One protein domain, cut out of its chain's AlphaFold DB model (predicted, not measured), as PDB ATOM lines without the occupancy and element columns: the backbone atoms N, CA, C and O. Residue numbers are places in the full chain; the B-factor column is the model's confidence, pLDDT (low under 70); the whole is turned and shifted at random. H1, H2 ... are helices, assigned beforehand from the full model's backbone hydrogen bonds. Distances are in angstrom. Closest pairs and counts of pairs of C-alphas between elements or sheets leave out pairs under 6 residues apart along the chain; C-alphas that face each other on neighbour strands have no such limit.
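Overview. This is residues 55 to 185 of the 720 residues of an uncharacterized protein of Phytophthora parasitica P10297 (UniProt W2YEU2). One long helix, H8, runs like a pole past a loose cluster of shorter helices: H1 and H6 pack on its first part, residues 158 to 169, and H5 runs crosswise near it, with H7 packed on H5. A long stretch without a named element, residues 76 to 93, loops round the outside, and residues 139 to 145, of which 139 and 140 belong to H6, stick out. The printed part has 131 residues, with eight named helices, H1 to H8 in order, and no named strand: all helix. It is only just compact, close to loose, with a radius of gyration of the C-alphas of 16.5 A and spans of 51 by 38 by 24 A.

Along the chain. H8, residues 158 to 184, is 38.0 A long, from C-alpha 158 at (364.513, 362.383, 159.452) to C-alpha 184 at (348.074, 331.412, 174.203). H5, residues 111 to 125, is 21.3 A long; H6, 128 to 140, 18.6 A; H1, 55 to 64, 14.3 A, from C-alpha 55 at (358.127, 355.672, 155.632). The shorter ones are H2, 68 to 75; H3, 94 to 97; H4, 102 to 105; and H7, 150 to 156.

Arrangement. H8 is the hub. It touches H1 at a steep tilt of 43 degrees, the same way, the closest C-alphas, Thr 56 and His 162, being 5.7 A apart. It touches H6 at a shallow tilt of 13 degrees, opposite ways, closest at Ile 130 and Ala 160, C-alphas 5.5 A apart. H7 and H8 only just touch, with 3 pairs of C-alphas within 8 A, and only at the corner. H5 touches H7, C-alphas of Ala 121 and Phe 151 closest at 6.0 A. H2 and H5 only just touch, with 3 pairs within 8 A. H3 touches H1; H4 is close to H5 but not clearly touching. Every O i to N i+4 pair is within hydrogen-bond range in H1, H2, H5, H7 and H8, and 7 of 9 in H6; H3 and H4 are too short for such a pair.

Size, cuts and confidence. The C-alphas farthest apart, Gly 143 and Gly 185, are 55.9 A apart. The printed part has no cut; the link from H2 to H3 is long. The pLDDT is under 70 in residues 83 to 92, 140 to 148 and 176 to 185.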
ATOM      1  N   GLU A  55     357.665 356.677 154.674       83.50
ATOM      2  CA  GLU A  55     358.127 355.672 155.632       83.50
ATOM      3  C   GLU A  55     358.017 356.105 157.101       83.50
ATOM      4  O   GLU A  55     357.763 355.262 157.964       83.50
ATOM      5  N   THR A  56     358.248 357.380 157.424       86.12
ATOM      6  CA  THR A  56     358.066 357.888 158.794       86.12
ATOM      7  C   THR A  56     356.590 358.138 159.098       86.12
ATOM      8  O   THR A  56     356.149 357.805 160.198       86.12
ATOM      9  N   GLN A  57     355.798 358.568 158.112       88.00
ATOM     10  CA  GLN A  57     354.337 358.668 158.189       88.00
ATOM     11  C   GLN A  57     353.672 357.320 158.518       88.00
ATOM     12  O   GLN A  57     352.955 357.206 159.516       88.00
ATOM     13  N   GLN A  58     353.952 356.264 157.745       86.56
ATOM     14  CA  GLN A  58     353.421 354.915 158.008       86.56
ATOM     15  C   GLN A  58     353.780 354.414 159.421       86.56
ATOM     16  O   GLN A  58     352.967 353.757 160.077       86.56
ATOM     17  N   LYS A  59     354.974 354.756 159.924       87.69
ATOM     18  CA  LYS A  59     355.438 354.384 161.270       87.69
ATOM     19  C   LYS A  59     354.787 355.228 162.376       87.69
ATOM     20  O   LYS A  59     354.446 354.658 163.413       87.69
ATOM     21  N   GLU A  60     354.564 356.530 162.165       90.38
ATOM     22  CA  GLU A  60     353.823 357.401 163.096       90.38
ATOM     23  C   GLU A  60     352.376 356.904 163.251       90.38
ATOM     24  O   GLU A  60     351.941 356.664 164.375       90.38
ATOM     25  N   ILE A  61     351.665 356.639 162.146       89.19
ATOM     26  CA  ILE A  61     350.285 356.120 162.187       89.19
ATOM     27  C   ILE A  61     350.224 354.729 162.821       89.19
ATOM     28  O   ILE A  61     349.375 354.500 163.678       89.19
ATOM     29  N   MET A  62     351.133 353.806 162.482       86.00
ATOM     30  CA  MET A  62     351.149 352.483 163.121       86.00
ATOM     31  C   MET A  62     351.391 352.567 164.638       86.00
ATOM     32  O   MET A  62     350.837 351.768 165.389       86.00
ATOM     33  N   LEU A  63     352.186 353.533 165.113       87.75
ATOM     34  CA  LEU A  63     352.366 353.777 166.546       87.75
ATOM     35  C   LEU A  63     351.151 354.462 167.184       87.75
ATOM     36  O   LEU A  63     350.755 354.065 168.277       87.75
ATOM     37  N   ALA A  64     350.547 355.439 166.510       88.31
ATOM     38  CA  ALA A  64     349.357 356.148 166.977       88.31
ATOM     39  C   ALA A  64     348.148 355.202 167.107       88.31
ATOM     40  O   ALA A  64     347.465 355.207 168.126       88.31
ATOM     41  N   LEU A  65     347.940 354.308 166.137       85.94
ATOM     42  CA  LEU A  65     346.899 353.275 166.186       85.94
ATOM     43  C   LEU A  65     347.135 352.212 167.276       85.94
ATOM     44  O   LEU A  65     346.190 351.529 167.666       85.94
ATOM     45  N   MET A  66     348.364 352.072 167.788       82.12
ATOM     46  CA  MET A  66     348.701 351.200 168.924       82.12
ATOM     47  C   MET A  66     348.759 351.933 170.278       82.12
ATOM     48  O   MET A  66     348.956 351.277 171.302       82.12
ATOM     49  N   ASP A  67     348.612 353.261 170.316       85.50
ATOM     50  CA  ASP A  67     348.652 354.054 171.550       85.50
ATOM     51  C   ASP A  67     347.250 354.135 172.189       85.50
ATOM     52  O   ASP A  67     346.360 354.764 171.609       85.50
ATOM     53  N   PRO A  68     347.028 353.577 173.398       84.19
ATOM     54  CA  PRO A  68     345.721 353.615 174.055       84.19
ATOM     55  C   PRO A  68     345.162 355.031 174.245       84.19
ATOM     56  O   PRO A  68     343.946 355.215 174.205       84.19
ATOM     57  N   ALA A  69     346.019 356.045 174.418       86.50
ATOM     58  CA  ALA A  69     345.567 357.430 174.556       86.50
ATOM     59  C   ALA A  69     344.954 357.964 173.249       86.50
ATOM     60  O   ALA A  69     343.939 358.662 173.277       86.50
ATOM     61  N   VAL A  70     345.537 357.596 172.104       87.75
ATOM     62  CA  VAL A  70     345.041 357.965 170.773       87.75
ATOM     63  C   VAL A  70     343.825 357.125 170.388       87.75
ATOM     64  O   VAL A  70     342.868 357.681 169.858       87.75
ATOM     65  N   GLN A  71     343.804 355.829 170.718       85.50
ATOM     66  CA  GLN A  71     342.630 354.969 170.520       85.50
ATOM     67  C   GLN A  71     341.397 355.533 171.246       85.50
ATOM     68  O   GLN A  71     340.354 355.738 170.628       85.50
ATOM     69  N   ILE A  72     341.529 355.869 172.535       83.56
ATOM     70  CA  ILE A  72     340.442 356.468 173.328       83.56
ATOM     71  C   ILE A  72     340.035 357.838 172.764       83.56
ATOM     72  O   ILE A  72     338.846 358.154 172.731       83.56
ATOM     73  N   ALA A  73     340.989 358.651 172.300       86.94
ATOM     74  CA  ALA A  73     340.688 359.939 171.675       86.94
ATOM     75  C   ALA A  73     339.933 359.789 170.342       86.94
ATOM     76  O   ALA A  73     338.968 360.512 170.114       86.94
ATOM     77  N   ALA A  74     340.315 358.841 169.487       85.88
ATOM     78  CA  ALA A  74     339.630 358.570 168.226       85.88
ATOM     79  C   ALA A  74     338.206 358.029 168.459       85.88
ATOM     80  O   ALA A  74     337.252 358.548 167.881       85.88
ATOM     81  N   MET A  75     338.037 357.083 169.394       82.62
ATOM     82  CA  MET A  75     336.716 356.577 169.798       82.62
ATOM     83  C   MET A  75     335.799 357.672 170.370       82.62
ATOM     84  O   MET A  75     334.595 357.621 170.160       82.62
ATOM     85  N   ARG A  76     336.347 358.676 171.071       84.25
ATOM     86  CA  ARG A  76     335.585 359.838 171.577       84.25
ATOM     87  C   ARG A  76     335.159 360.838 170.496       84.25
ATOM     88  O   ARG A  76     334.361 361.716 170.795       84.25
ATOM     89  N   ASN A  77     335.713 360.735 169.289       83.00
ATOM     90  CA  ASN A  77     335.376 361.571 168.135       83.00
ATOM     91  C   ASN A  77     334.616 360.768 167.052       83.00
ATOM     92  O   ASN A  77     334.593 361.182 165.896       83.00
ATOM     93  N   ASP A  78     334.045 359.608 167.413       82.31
ATOM     94  CA  ASP A  78     333.323 358.677 166.525       82.31
ATOM     95  C   ASP A  78     334.131 358.190 165.301       82.31
ATOM     96  O   ASP A  78     333.593 357.927 164.223       82.31
ATOM     97  N   ILE A  79     335.451 358.039 165.461       85.38
ATOM     98  CA  ILE A  79     336.360 357.623 164.386       85.38
ATOM     99  C   ILE A  79     336.546 356.108 164.395       85.38
ATOM    100  O   ILE A  79     337.048 355.526 165.357       85.38
ATOM    101  N   GLU A  80     336.214 355.479 163.270       79.25
ATOM    102  CA  GLU A  80     336.512 354.071 163.012       79.25
ATOM    103  C   GLU A  80     338.029 353.825 162.973       79.25
ATOM    104  O   GLU A  80     338.746 354.335 162.107       79.25
ATOM    105  N   LEU A  81     338.506 353.007 163.912       80.88
ATOM    106  CA  LEU A  81     339.881 352.521 163.976       80.88
ATOM    107  C   LEU A  81     339.992 351.155 163.276       80.88
ATOM    108  O   LEU A  81     339.152 350.288 163.530       80.88
ATOM    109  N   PRO A  82     341.021 350.916 162.441       77.94
ATOM    110  CA  PRO A  82     341.301 349.585 161.914       77.94
ATOM    111  C   PRO A  82     341.808 348.641 163.015       77.94
ATOM    112  O   PRO A  82     342.437 349.064 163.985       77.94
ATOM    113  N   ASP A  83     341.571 347.342 162.843       67.75
ATOM    114  CA  ASP A  83     341.880 346.327 163.854       67.75
ATOM    115  C   ASP A  83     343.368 345.911 163.811       67.75
ATOM    116  O   ASP A  83     343.761 344.930 163.181       67.75
ATOM    117  N   VAL A  84     344.236 346.690 164.471       66.62
ATOM    118  CA  VAL A  84     345.707 346.486 164.495       66.62
ATOM    119  C   VAL A  84     346.138 345.404 165.512       66.62
ATOM    120  O   VAL A  84     347.265 345.391 166.005       66.62
ATOM    121  N   SER A  85     345.237 344.487 165.873       57.00
ATOM    122  CA  SER A  85     345.463 343.465 166.908       57.00
ATOM    123  C   SER A  85     346.244 342.227 166.425       57.00
ATOM    124  O   SER A  85     346.687 341.420 167.247       57.00
ATOM    125  N   GLY A  86     346.452 342.077 165.109       52.84
ATOM    126  CA  GLY A  86     347.112 340.929 164.473       52.84
ATOM    127  C   GLY A  86     348.581 341.150 164.078       52.84
ATOM    128  O   GLY A  86     348.995 342.236 163.683       52.84
ATOM    129  N   SER A  87     349.392 340.087 164.115       47.62
ATOM    130  CA  SER A  87     350.832 340.131 163.801       47.62
ATOM    131  C   SER A  87     351.169 340.018 162.302       47.62
ATOM    132  O   SER A  87     352.181 339.409 161.960       47.62
ATOM    133  N   CYS A  88     350.319 340.542 161.415       48.66
ATOM    134  CA  CYS A  88     350.417 340.385 159.956       48.66
ATOM    135  C   CYS A  88     350.155 341.733 159.255       48.66
ATOM    136  O   CYS A  88     349.167 341.921 158.558       48.66
ATOM    137  N   MET A  89     351.029 342.704 159.538       54.25
ATOM    138  CA  MET A  89     350.929 344.107 159.101       54.25
ATOM    139  C   MET A  89     352.262 344.563 158.483       54.25
ATOM    140  O   MET A  89     352.813 345.607 158.839       54.25
ATOM    141  N   GLU A  90     352.852 343.698 157.657       55.22
ATOM    142  CA  GLU A  90     354.092 343.962 156.910       55.22
ATOM    143  C   GLU A  90     353.815 344.084 155.396       55.22
ATOM    144  O   GLU A  90     354.514 344.838 154.730       55.22
ATOM    145  N   ASP A  91     352.722 343.484 154.896       56.00
ATOM    146  CA  ASP A  91     352.327 343.480 153.474       56.00
ATOM    147  C   ASP A  91     351.150 344.421 153.118       56.00
ATOM    148  O   ASP A  91     350.749 344.509 151.958       56.00
ATOM    149  N   PHE A  92     350.560 345.118 154.099       62.22
ATOM    150  CA  PHE A  92     349.406 346.007 153.900       62.22
ATOM    151  C   PHE A  92     349.794 347.483 154.015       62.22
ATOM    152  O   PHE A  92     350.438 347.878 154.988       62.22
ATOM    153  N   ASP A  93     349.329 348.325 153.083       72.44
ATOM    154  CA  ASP A  93     349.472 349.775 153.231       72.44
ATOM    155  C   ASP A  93     348.589 350.296 154.373       72.44
ATOM    156  O   ASP A  93     347.356 350.336 154.306       72.44
ATOM    157  N   ILE A  94     349.266 350.719 155.436       75.81
ATOM    158  CA  ILE A  94     348.662 351.228 156.664       75.81
ATOM    159  C   ILE A  94     347.932 352.554 156.397       75.81
ATOM    160  O   ILE A  94     346.943 352.833 157.074       75.81
ATOM    161  N   LEU A  95     348.352 353.346 155.398       77.81
ATOM    162  CA  LEU A  95     347.683 354.601 155.032       77.81
ATOM    163  C   LEU A  95     346.291 354.332 154.441       77.81
ATOM    164  O   LEU A  95     345.312 354.925 154.896       77.81
ATOM    165  N   ALA A  96     346.188 353.395 153.494       77.44
ATOM    166  CA  ALA A  96     344.912 352.953 152.936       77.44
ATOM    167  C   ALA A  96     343.992 352.318 153.997       77.44
ATOM    168  O   ALA A  96     342.809 352.660 154.075       77.44
ATOM    169  N   LEU A  97     344.526 351.435 154.852       75.94
ATOM    170  CA  LEU A  97     343.743 350.775 155.907       75.94
ATOM    171  C   LEU A  97     343.229 351.771 156.965       75.94
ATOM    172  O   LEU A  97     342.118 351.628 157.471       75.94
ATOM    173  N   ALA A  98     344.011 352.805 157.275       78.06
ATOM    174  CA  ALA A  98     343.653 353.863 158.217       78.06
ATOM    175  C   ALA A  98     342.847 355.014 157.578       78.06
ATOM    176  O   ALA A  98     342.751 356.084 158.176       78.06
ATOM    177  N   GLY A  99     342.250 354.835 156.392       78.88
ATOM    178  CA  GLY A  99     341.708 355.928 155.567       78.88
ATOM    179  C   GLY A  99     340.679 356.871 156.222       78.88
ATOM    180  O   GLY A  99     340.561 358.016 155.792       78.88
ATOM    181  N   LYS A 100     339.966 356.447 157.279       81.69
ATOM    182  CA  LYS A 100     339.092 357.324 158.098       81.69
ATOM    183  C   LYS A 100     339.829 358.039 159.239       81.69
ATOM    184  O   LYS A 100     339.435 359.132 159.637       81.69
ATOM    185  N   PHE A 101     340.908 357.447 159.743       86.31
ATOM    186  CA  PHE A 101     341.743 357.975 160.820       86.31
ATOM    187  C   PHE A 101     342.749 359.023 160.319       86.31
ATOM    188  O   PHE A 101     342.928 360.048 160.978       86.31
ATOM    189  N   VAL A 102     343.373 358.811 159.149       87.50
ATOM    190  CA  VAL A 102     344.402 359.731 158.617       87.50
ATOM    191  C   VAL A 102     343.895 361.176 158.484       87.50
ATOM    192  O   VAL A 102     344.553 362.047 159.044       87.50
ATOM    193  N   PRO A 103     342.724 361.478 157.876       85.94
ATOM    194  CA  PRO A 103     342.259 362.862 157.716       85.94
ATOM    195  C   PRO A 103     342.042 363.616 159.039       85.94
ATOM    196  O   PRO A 103     342.197 364.836 159.086       85.94
ATOM    197  N   TRP A 104     341.708 362.904 160.121       87.56
ATOM    198  CA  TRP A 104     341.639 363.478 161.467       87.56
ATOM    199  C   TRP A 104     343.026 363.637 162.089       87.56
ATOM    200  O   TRP A 104     343.320 364.680 162.679       87.56
ATOM    201  N   TRP A 105     343.894 362.631 161.957       89.12
ATOM    202  CA  TRP A 105     345.251 362.658 162.503       89.12
ATOM    203  C   TRP A 105     346.077 363.814 161.926       89.12
ATOM    204  O   TRP A 105     346.744 364.536 162.668       89.12
ATOM    205  N   THR A 106     345.974 364.040 160.615       86.06
ATOM    206  CA  THR A 106     346.737 365.061 159.883       86.06
ATOM    207  C   THR A 106     346.160 366.472 159.996       86.06
ATOM    208  O   THR A 106     346.759 367.414 159.481       86.06
ATOM    209  N   ALA A 107     345.007 366.659 160.648       83.75
ATOM    210  CA  ALA A 107     344.427 367.983 160.836       83.75
ATOM    211  C   ALA A 107     345.357 368.867 161.689       83.75
ATOM    212  O   ALA A 107     345.701 368.519 162.819       83.75
ATOM    213  N   SER A 108     345.724 370.051 161.188       70.25
ATOM    214  CA  SER A 108     346.711 370.956 161.815       70.25
ATOM    215  C   SER A 108     346.402 371.345 163.268       70.25
ATOM    216  O   SER A 108     347.304 371.668 164.045       70.25
ATOM    217  N   ARG A 109     345.126 371.287 163.669       73.94
ATOM    218  CA  ARG A 109     344.647 371.573 165.033       73.94
ATOM    219  C   ARG A 109     344.428 370.327 165.908       73.94
ATOM    220  O   ARG A 109     343.900 370.471 167.006       73.94
ATOM    221  N   ASN A 110     344.824 369.125 165.475       83.50
ATOM    222  CA  ASN A 110     344.672 367.905 166.274       83.50
ATOM    223  C   ASN A 110     345.602 367.934 167.505       83.50
ATOM    224  O   ASN A 110     346.818 367.746 167.410       83.50
ATOM    225  N   ILE A 111     345.007 368.170 168.677       85.81
ATOM    226  CA  ILE A 111     345.699 368.233 169.971       85.81
ATOM    227  C   ILE A 111     346.332 366.874 170.310       85.81
ATOM    228  O   ILE A 111     347.481 366.818 170.742       85.81
ATOM    229  N   HIS A 112     345.641 365.768 170.023       88.25
ATOM    230  CA  HIS A 112     346.117 364.415 170.317       88.25
ATOM    231  C   HIS A 112     347.357 364.036 169.496       88.25
ATOM    232  O   HIS A 112     348.255 363.393 170.041       88.25
ATOM    233  N   ARG A 113     347.469 364.496 168.237       88.69
ATOM    234  CA  ARG A 113     348.723 364.377 167.468       88.69
ATOM    235  C   ARG A 113     349.848 365.175 168.128       88.69
ATOM    236  O   ARG A 113     350.934 364.639 168.326       88.69
ATOM    237  N   ARG A 114     349.602 366.422 168.544       86.88
ATOM    238  CA  ARG A 114     350.617 367.260 169.217       86.88
ATOM    239  C   ARG A 114     351.117 366.628 170.525       86.88
ATOM    240  O   ARG A 114     352.322 366.599 170.763       86.88
ATOM    241  N   ASP A 115     350.227 366.063 171.336       87.56
ATOM    242  CA  ASP A 115     350.599 365.411 172.601       87.56
ATOM    243  C   ASP A 115     351.159 363.987 172.418       87.56
ATOM    244  O   ASP A 115     351.877 363.479 173.283       87.56
ATOM    245  N   PHE A 116     350.899 363.336 171.281       91.25
ATOM    246  CA  PHE A 116     351.656 362.164 170.836       91.25
ATOM    247  C   PHE A 116     353.096 362.545 170.462       91.25
ATOM    248  O   PHE A 116     354.025 361.943 170.994       91.25
ATOM    249  N   LEU A 117     353.300 363.584 169.642       89.94
ATOM    250  CA  LEU A 117     354.634 364.038 169.222       89.94
ATOM    251  C   LEU A 117     355.500 364.501 170.409       89.94
ATOM    252  O   LEU A 117     356.684 364.179 170.466       89.94
ATOM    253  N   LYS A 118     354.916 365.174 171.412       88.81
ATOM    254  CA  LYS A 118     355.616 365.496 172.675       88.81
ATOM    255  C   LYS A 118     356.094 364.248 173.423       88.81
ATOM    256  O   LYS A 118     357.224 364.225 173.902       88.81
ATOM    257  N   ARG A 119     355.258 363.206 173.516       89.62
ATOM    258  CA  ARG A 119     355.640 361.927 174.147       89.62
ATOM    259  C   ARG A 119     356.673 361.170 173.312       89.62
ATOM    260  O   ARG A 119     357.594 360.600 173.881       89.62
ATOM    261  N   GLU A 120     356.571 361.216 171.985       91.19
ATOM    262  CA  GLU A 120     357.576 360.667 171.071       91.19
ATOM    263  C   GLU A 120     358.954 361.301 171.311       91.19
ATOM    264  O   GLU A 120     359.910 360.576 171.575       91.19
ATOM    265  N   ALA A 121     359.039 362.636 171.316       88.88
ATOM    266  CA  ALA A 121     360.287 363.358 171.565       88.88
ATOM    267  C   ALA A 121     360.834 363.125 172.987       88.88
ATOM    268  O   ALA A 121     362.032 362.902 173.152       88.88
ATOM    269  N   HIS A 122     359.980 363.104 174.018       88.81
ATOM    270  CA  HIS A 122     360.414 362.807 175.390       88.81
ATOM    271  C   HIS A 122     360.908 361.356 175.547       88.81
ATOM    272  O   HIS A 122     361.830 361.094 176.317       88.81
ATOM    273  N   GLU A 123     360.339 360.382 174.837       90.25
ATOM    274  CA  GLU A 123     360.916 359.034 174.811       90.25
ATOM    275  C   GLU A 123     362.240 359.007 174.027       90.25
ATOM    276  O   GLU A 123     363.190 358.342 174.450       90.25
ATOM    277  N   ALA A 124     362.332 359.745 172.915       89.62
ATOM    278  CA  ALA A 124     363.522 359.803 172.070       89.62
ATOM    279  C   ALA A 124     364.736 360.423 172.782       89.62
ATOM    280  O   ALA A 124     365.837 359.884 172.654       89.62
ATOM    281  N   SER A 125     364.547 361.468 173.595       87.38
ATOM    282  CA  SER A 125     365.636 362.121 174.341       87.38
ATOM    283  C   SER A 125     366.307 361.212 175.379       87.38
ATOM    284  O   SER A 125     367.477 361.399 175.699       87.38
ATOM    285  N   THR A 126     365.617 360.172 175.867       89.50
ATOM    286  CA  THR A 126     366.203 359.176 176.790       89.50
ATOM    287  C   THR A 126     367.083 358.125 176.094       89.50
ATOM    288  O   THR A 126     367.783 357.348 176.749       89.50
ATOM    289  N   ASN A 127     367.054 358.058 174.762       88.12
ATOM    290  CA  ASN A 127     367.665 356.988 173.980       88.12
ATOM    291  C   ASN A 127     369.017 357.440 173.405       88.12
ATOM    292  O   ASN A 127     369.061 358.037 172.334       88.12
ATOM    293  N   LYS A 128     370.122 357.090 174.086       89.31
ATOM    294  CA  LYS A 128     371.510 357.480 173.736       89.31
ATOM    295  C   LYS A 128     371.845 357.416 172.240       89.31
ATOM    296  O   LYS A 128     372.372 358.373 171.697       89.31
ATOM    297  N   ALA A 129     371.440 356.345 171.555       88.12
ATOM    298  CA  ALA A 129     371.702 356.164 170.125       88.12
ATOM    299  C   ALA A 129     371.034 357.217 169.209       88.12
ATOM    300  O   ALA A 129     371.417 357.326 168.054       88.12
ATOM    301  N   ILE A 130     370.031 357.959 169.692       89.88
ATOM    302  CA  ILE A 130     369.386 359.074 168.974       89.88
ATOM    303  C   ILE A 130     370.131 360.381 169.250       89.88
ATOM    304  O   ILE A 130     370.380 361.135 168.316       89.88
ATOM    305  N   LEU A 131     370.559 360.607 170.500       87.25
ATOM    306  CA  LEU A 131     371.452 361.717 170.857       87.25
ATOM    307  C   LEU A 131     372.743 361.647 170.029       87.25
ATOM    308  O   LEU A 131     373.088 362.604 169.351       87.25
ATOM    309  N   GLU A 132     373.369 360.470 169.958       87.38
ATOM    310  CA  GLU A 132     374.566 360.220 169.145       87.38
ATOM    311  C   GLU A 132     374.374 360.428 167.632       87.38
ATOM    312  O   GLU A 132     375.368 360.601 166.927       87.38
ATOM    313  N   ILE A 133     373.148 360.331 167.102       88.25
ATOM    314  CA  ILE A 133     372.854 360.627 165.688       88.25
ATOM    315  C   ILE A 133     372.738 362.142 165.511       88.25
ATOM    316  O   ILE A 133     373.451 362.709 164.687       88.25
ATOM    317  N   LEU A 134     371.929 362.798 166.349       86.19
ATOM    318  CA  LEU A 134     371.722 364.248 166.319       86.19
ATOM    319  C   LEU A 134     373.019 365.030 166.586       86.19
ATOM    320  O   LEU A 134     373.250 366.065 165.968       86.19
ATOM    321  N   GLU A 135     373.899 364.531 167.456       85.31
ATOM    322  CA  GLU A 135     375.228 365.107 167.695       85.31
ATOM    323  C   GLU A 135     376.133 365.014 166.457       85.31
ATOM    324  O   GLU A 135     376.839 365.973 166.150       85.31
ATOM    325  N   LYS A 136     376.092 363.897 165.715       84.31
ATOM    326  CA  LYS A 136     376.876 363.711 164.480       84.31
ATOM    327  C   LYS A 136     376.321 364.548 163.329       84.31
ATOM    328  O   LYS A 136     377.096 365.146 162.591       84.31
ATOM    329  N   GLU A 137     375.001 364.642 163.197       81.75
ATOM    330  CA  GLU A 137     374.352 365.522 162.217       81.75
ATOM    331  C   GLU A 137     374.674 366.996 162.515       81.75
ATOM    332  O   GLU A 137     375.172 367.695 161.634       81.75
ATOM    333  N   ARG A 138     374.575 367.432 163.779       78.62
ATOM    334  CA  ARG A 138     374.975 368.782 164.220       78.62
ATOM    335  C   ARG A 138     376.463 369.095 163.993       78.62
ATOM    336  O   ARG A 138     376.805 370.250 163.767       78.62
ATOM    337  N   GLN A 139     377.351 368.100 164.053       74.06
ATOM    338  CA  GLN A 139     378.778 368.266 163.730       74.06
ATOM    339  C   GLN A 139     379.050 368.372 162.222       74.06
ATOM    340  O   GLN A 139     380.067 368.944 161.830       74.06
ATOM    341  N   ASN A 140     378.156 367.852 161.376       69.62
ATOM    342  CA  ASN A 140     378.235 368.005 159.924       69.62
ATOM    343  C   ASN A 140     377.636 369.354 159.476       69.62
ATOM    344  O   ASN A 140     378.211 370.036 158.623       69.62
ATOM    345  N   GLU A 141     376.524 369.773 160.085       65.75
ATOM    346  CA  GLU A 141     375.797 371.019 159.794       65.75
ATOM    347  C   GLU A 141     376.458 372.266 160.420       65.75
ATOM    348  O   GLU A 141     375.869 372.985 161.226       65.75
ATOM    349  N   ASN A 142     377.686 372.581 159.995       54.66
ATOM    350  CA  ASN A 142     378.445 373.779 160.403       54.66
ATOM    351  C   ASN A 142     377.894 375.099 159.794       54.66
ATOM    352  O   ASN A 142     378.668 375.961 159.377       54.66
ATOM    353  N   GLY A 143     376.568 375.230 159.673       52.25
ATOM    354  CA  GLY A 143     375.890 376.240 158.854       52.25
ATOM    355  C   GLY A 143     374.899 377.122 159.614       52.25
ATOM    356  O   GLY A 143     375.208 378.271 159.923       52.25
ATOM    357  N   GLU A 144     373.683 376.622 159.863       47.28
ATOM    358  CA  GLU A 144     372.526 377.477 160.169       47.28
ATOM    359  C   GLU A 144     371.740 377.048 161.420       47.28
ATOM    360  O   GLU A 144     371.020 376.054 161.426       47.28
ATOM    361  N   GLY A 145     371.796 377.891 162.457       49.41
ATOM    362  CA  GLY A 145     370.899 377.837 163.615       49.41
ATOM    363  C   GLY A 145     371.425 377.041 164.812       49.41
ATOM    364  O   GLY A 145     371.516 375.816 164.793       49.41
ATOM    365  N   VAL A 146     371.672 377.738 165.925       47.44
ATOM    366  CA  VAL A 146     371.824 377.089 167.235       47.44
ATOM    367  C   VAL A 146     370.432 376.681 167.720       47.44
ATOM    368  O   VAL A 146     369.731 377.458 168.360       47.44
ATOM    369  N   ILE A 147     370.015 375.465 167.372       54.25
ATOM    370  CA  ILE A 147     368.794 374.858 167.909       54.25
ATOM    371  C   ILE A 147     369.099 374.394 169.338       54.25
ATOM    372  O   ILE A 147     369.797 373.398 169.535       54.25
ATOM    373  N   GLU A 148     368.600 375.127 170.332       61.41
ATOM    374  CA  GLU A 148     368.760 374.770 171.751       61.41
ATOM    375  C   GLU A 148     367.789 373.650 172.175       61.41
ATOM    376  O   GLU A 148     368.133 372.810 173.006       61.41
ATOM    377  N   ASP A 149     366.611 373.572 171.546       77.38
ATOM    378  CA  ASP A 149     365.584 372.572 171.848       77.38
ATOM    379  C   ASP A 149     365.796 371.238 171.110       77.38
ATOM    380  O   ASP A 149     365.624 371.139 169.891       77.38
ATOM    381  N   PHE A 150     366.021 370.161 171.876       84.62
ATOM    382  CA  PHE A 150     366.015 368.772 171.378       84.62
ATOM    383  C   PHE A 150     364.760 368.447 170.549       84.62
ATOM    384  O   PHE A 150     364.822 367.673 169.597       84.62
ATOM    385  N   PHE A 151     363.610 369.023 170.915       85.00
ATOM    386  CA  PHE A 151     362.345 368.794 170.221       85.00
ATOM    387  C   PHE A 151     362.439 369.198 168.742       85.00
ATOM    388  O   PHE A 151     362.051 368.420 167.875       85.00
ATOM    389  N   GLU A 152     362.994 370.372 168.431       83.31
ATOM    390  CA  GLU A 152     363.121 370.805 167.039       83.31
ATOM    391  C   GLU A 152     364.183 370.019 166.269       83.31
ATOM    392  O   GLU A 152     363.913 369.614 165.139       83.31
ATOM    393  N   SER A 153     365.356 369.757 166.852       84.44
ATOM    394  CA  SER A 153     366.410 369.005 166.153       84.44
ATOM    395  C   SER A 153     365.990 367.558 165.863       84.44
ATOM    396  O   SER A 153     366.212 367.070 164.755       84.44
ATOM    397  N   TYR A 154     365.275 366.906 166.787       88.25
ATOM    398  CA  TYR A 154     364.697 365.576 166.574       88.25
ATOM    399  C   TYR A 154     363.655 365.534 165.443       88.25
ATOM    400  O   TYR A 154     363.607 364.548 164.709       88.25
ATOM    401  N   PHE A 155     362.826 366.573 165.274       86.25
ATOM    402  CA  PHE A 155     361.839 366.610 164.185       86.25
ATOM    403  C   PHE A 155     362.402 367.113 162.847       86.25
ATOM    404  O   PHE A 155     361.858 366.748 161.807       86.25
ATOM    405  N   ARG A 156     363.505 367.877 162.843       84.19
ATOM    406  CA  ARG A 156     364.255 368.207 161.615       84.19
ATOM    407  C   ARG A 156     365.053 367.007 161.084       84.19
ATOM    408  O   ARG A 156     365.104 366.813 159.873       84.19
ATOM    409  N   SER A 157     365.633 366.181 161.960       86.62
ATOM    410  CA  SER A 157     366.359 364.972 161.548       86.62
ATOM    411  C   SER A 157     365.417 363.818 161.202       86.62
ATOM    412  O   SER A 157     364.898 363.102 162.066       86.62
ATOM    413  N   GLU A 158     365.253 363.561 159.903       83.44
ATOM    414  CA  GLU A 158     364.513 362.383 159.452       83.44
ATOM    415  C   GLU A 158     365.210 361.073 159.866       83.44
ATOM    416  O   GLU A 158     364.533 360.082 160.148       83.44
ATOM    417  N   THR A 159     366.548 361.043 159.960       87.38
ATOM    418  CA  THR A 159     367.291 359.807 160.267       87.38
ATOM    419  C   THR A 159     367.149 359.419 161.743       87.38
ATOM    420  O   THR A 159     366.825 358.262 162.057       87.38
ATOM    421  N   ALA A 160     367.275 360.387 162.656       88.12
ATOM    422  CA  ALA A 160     367.041 360.211 164.086       88.12
ATOM    423  C   ALA A 160     365.586 359.792 164.348       88.12
ATOM    424  O   ALA A 160     365.326 358.814 165.061       88.12
ATOM    425  N   ARG A 161     364.628 360.460 163.694       89.69
ATOM    426  CA  ARG A 161     363.206 360.134 163.817       89.69
ATOM    427  C   ARG A 161     362.863 358.753 163.258       89.69
ATOM    428  O   ARG A 161     362.253 357.940 163.957       89.69
ATOM    429  N   HIS A 162     363.292 358.426 162.039       89.69
ATOM    430  CA  HIS A 162     363.072 357.106 161.436       89.69
ATOM    431  C   HIS A 162     363.639 355.994 162.322       89.69
ATOM    432  O   HIS A 162     362.951 354.998 162.581       89.69
ATOM    433  N   THR A 163     364.887 356.128 162.782       90.06
ATOM    434  CA  THR A 163     365.546 355.093 163.594       90.06
ATOM    435  C   THR A 163     364.880 354.928 164.959       90.06
ATOM    436  O   THR A 163     364.676 353.785 165.388       90.06
ATOM    437  N   PHE A 164     364.437 356.017 165.600       93.12
ATOM    438  CA  PHE A 164     363.626 355.948 166.816       93.12
ATOM    439  C   PHE A 164     362.295 355.218 166.583       93.12
ATOM    440  O   PHE A 164     362.017 354.228 167.267       93.12
ATOM    441  N   LEU A 165     361.502 355.640 165.590       90.62
ATOM    442  CA  LEU A 165     360.201 355.040 165.273       90.62
ATOM    443  C   LEU A 165     360.337 353.537 164.962       90.62
ATOM    444  O   LEU A 165     359.603 352.715 165.518       90.62
ATOM    445  N   LYS A 166     361.336 353.154 164.151       89.94
ATOM    446  CA  LYS A 166     361.674 351.755 163.820       89.94
ATOM    447  C   LYS A 166     362.019 350.936 165.073       89.94
ATOM    448  O   LYS A 166     361.516 349.823 165.241       89.94
ATOM    449  N   LYS A 167     362.819 351.497 165.987       89.69
ATOM    450  CA  LYS A 167     363.200 350.869 167.266       89.69
ATOM    451  C   LYS A 167     361.997 350.724 168.213       89.69
ATOM    452  O   LYS A 167     361.791 349.641 168.765       89.69
ATOM    453  N   LYS A 168     361.162 351.760 168.355       89.31
ATOM    454  CA  LYS A 168     359.936 351.750 169.181       89.31
ATOM    455  C   LYS A 168     358.929 350.705 168.688       89.31
ATOM    456  O   LYS A 168     358.447 349.898 169.486       89.31
ATOM    457  N   LEU A 169     358.689 350.646 167.376       85.50
ATOM    458  CA  LEU A 169     357.857 349.623 166.733       85.50
ATOM    459  C   LEU A 169     358.375 348.205 166.980       85.50
ATOM    460  O   LEU A 169     357.594 347.333 167.362       85.50
ATOM    461  N   PHE A 170     359.682 347.968 166.827       84.50
ATOM    462  CA  PHE A 170     360.284 346.662 167.105       84.50
ATOM    463  C   PHE A 170     360.073 346.224 168.566       84.50
ATOM    464  O   PHE A 170     359.664 345.087 168.816       84.50
ATOM    465  N   TYR A 171     360.271 347.122 169.540       83.94
ATOM    466  CA  TYR A 171     360.006 346.805 170.948       83.94
ATOM    467  C   TYR A 171     358.524 346.546 171.241       83.94
ATOM    468  O   TYR A 171     358.226 345.634 172.015       83.94
ATOM    469  N   LEU A 172     357.595 347.286 170.630       80.12
ATOM    470  CA  LEU A 172     356.156 347.049 170.797       80.12
ATOM    471  C   LEU A 172     355.716 345.728 170.153       80.12
ATOM    472  O   LEU A 172     355.053 344.933 170.818       80.12
ATOM    473  N   ARG A 173     356.174 345.420 168.931       76.50
ATOM    474  CA  ARG A 173     355.958 344.110 168.281       76.50
ATOM    475  C   ARG A 173     356.546 342.964 169.118       76.50
ATOM    476  O   ARG A 173     355.876 341.950 169.311       76.50
ATOM    477  N   ARG A 174     357.745 343.130 169.699       76.44
ATOM    478  CA  ARG A 174     358.360 342.142 170.611       76.44
ATOM    479  C   ARG A 174     357.563 341.971 171.912       76.44
ATOM    480  O   ARG A 174     357.326 340.834 172.312       76.44
ATOM    481  N   LYS A 175     357.117 343.059 172.553       75.81
ATOM    482  CA  LYS A 175     356.265 343.012 173.760       75.81
ATOM    483  C   LYS A 175     354.912 342.355 173.474       75.81
ATOM    484  O   LYS A 175     354.499 341.494 174.245       75.81
ATOM    485  N   SER A 176     354.277 342.692 172.351       68.62
ATOM    486  CA  SER A 176     353.039 342.063 171.878       68.62
ATOM    487  C   SER A 176     353.215 340.553 171.666       68.62
ATOM    488  O   SER A 176     352.475 339.768 172.252       68.62
ATOM    489  N   ARG A 177     354.273 340.122 170.958       65.31
ATOM    490  CA  ARG A 177     354.592 338.694 170.754       65.31
ATOM    491  C   ARG A 177     354.867 337.943 172.066       65.31
ATOM    492  O   ARG A 177     354.448 336.800 172.211       65.31
ATOM    493  N   ILE A 178     355.535 338.565 173.041       65.00
ATOM    494  CA  ILE A 178     355.740 337.967 174.374       65.00
ATOM    495  C   ILE A 178     354.402 337.849 175.124       65.00
ATOM    496  O   ILE A 178     354.116 336.803 175.703       65.00
ATOM    497  N   ALA A 179     353.549 338.876 175.068       59.72
ATOM    498  CA  ALA A 179     352.227 338.854 175.691       59.72
ATOM    499  C   ALA A 179     351.272 337.837 175.033       59.72
ATOM    500  O   ALA A 179     350.489 337.203 175.739       59.72
ATOM    501  N   SER A 180     351.347 337.632 173.713       58.38
ATOM    502  CA  SER A 180     350.556 336.612 173.015       58.38
ATOM    503  C   SER A 180     351.050 335.198 173.334       58.38
ATOM    504  O   SER A 180     350.230 334.324 173.600       58.38
ATOM    505  N   VAL A 181     352.368 334.974 173.405       57.31
ATOM    506  CA  VAL A 181     352.943 333.695 173.868       57.31
ATOM    507  C   VAL A 181     352.509 333.394 175.308       57.31
ATOM    508  O   VAL A 181     352.036 332.292 175.579       57.31
ATOM    509  N   ALA A 182     352.561 334.382 176.208       55.22
ATOM    510  CA  ALA A 182     352.116 334.234 177.596       55.22
ATOM    511  C   ALA A 182     350.598 334.002 177.753       55.22
ATOM    512  O   ALA A 182     350.173 333.429 178.754       55.22
ATOM    513  N   ARG A 183     349.771 334.433 176.787       50.00
ATOM    514  CA  ARG A 183     348.305 334.246 176.804       50.00
ATOM    515  C   ARG A 183     347.818 332.982 176.095       50.00
ATOM    516  O   ARG A 183     346.775 332.462 176.476       50.00
ATOM    517  N   TYR A 184     348.535 332.502 175.077       50.25
ATOM    518  CA  TYR A 184     348.074 331.412 174.203       50.25
ATOM    519  C   TYR A 184     348.981 330.170 174.194       50.25
ATOM    520  O   TYR A 184     348.656 329.190 173.525       50.25
ATOM    521  N   GLY A 185     350.099 330.175 174.930       44.97
ATOM    522  CA  GLY A 185     350.898 328.979 175.237       44.97
ATOM    523  C   GLY A 185     351.610 328.313 174.052       44.97
ATOM    524  O   GLY A 185     352.227 327.266 174.224       44.97
TER     525      GLY A 185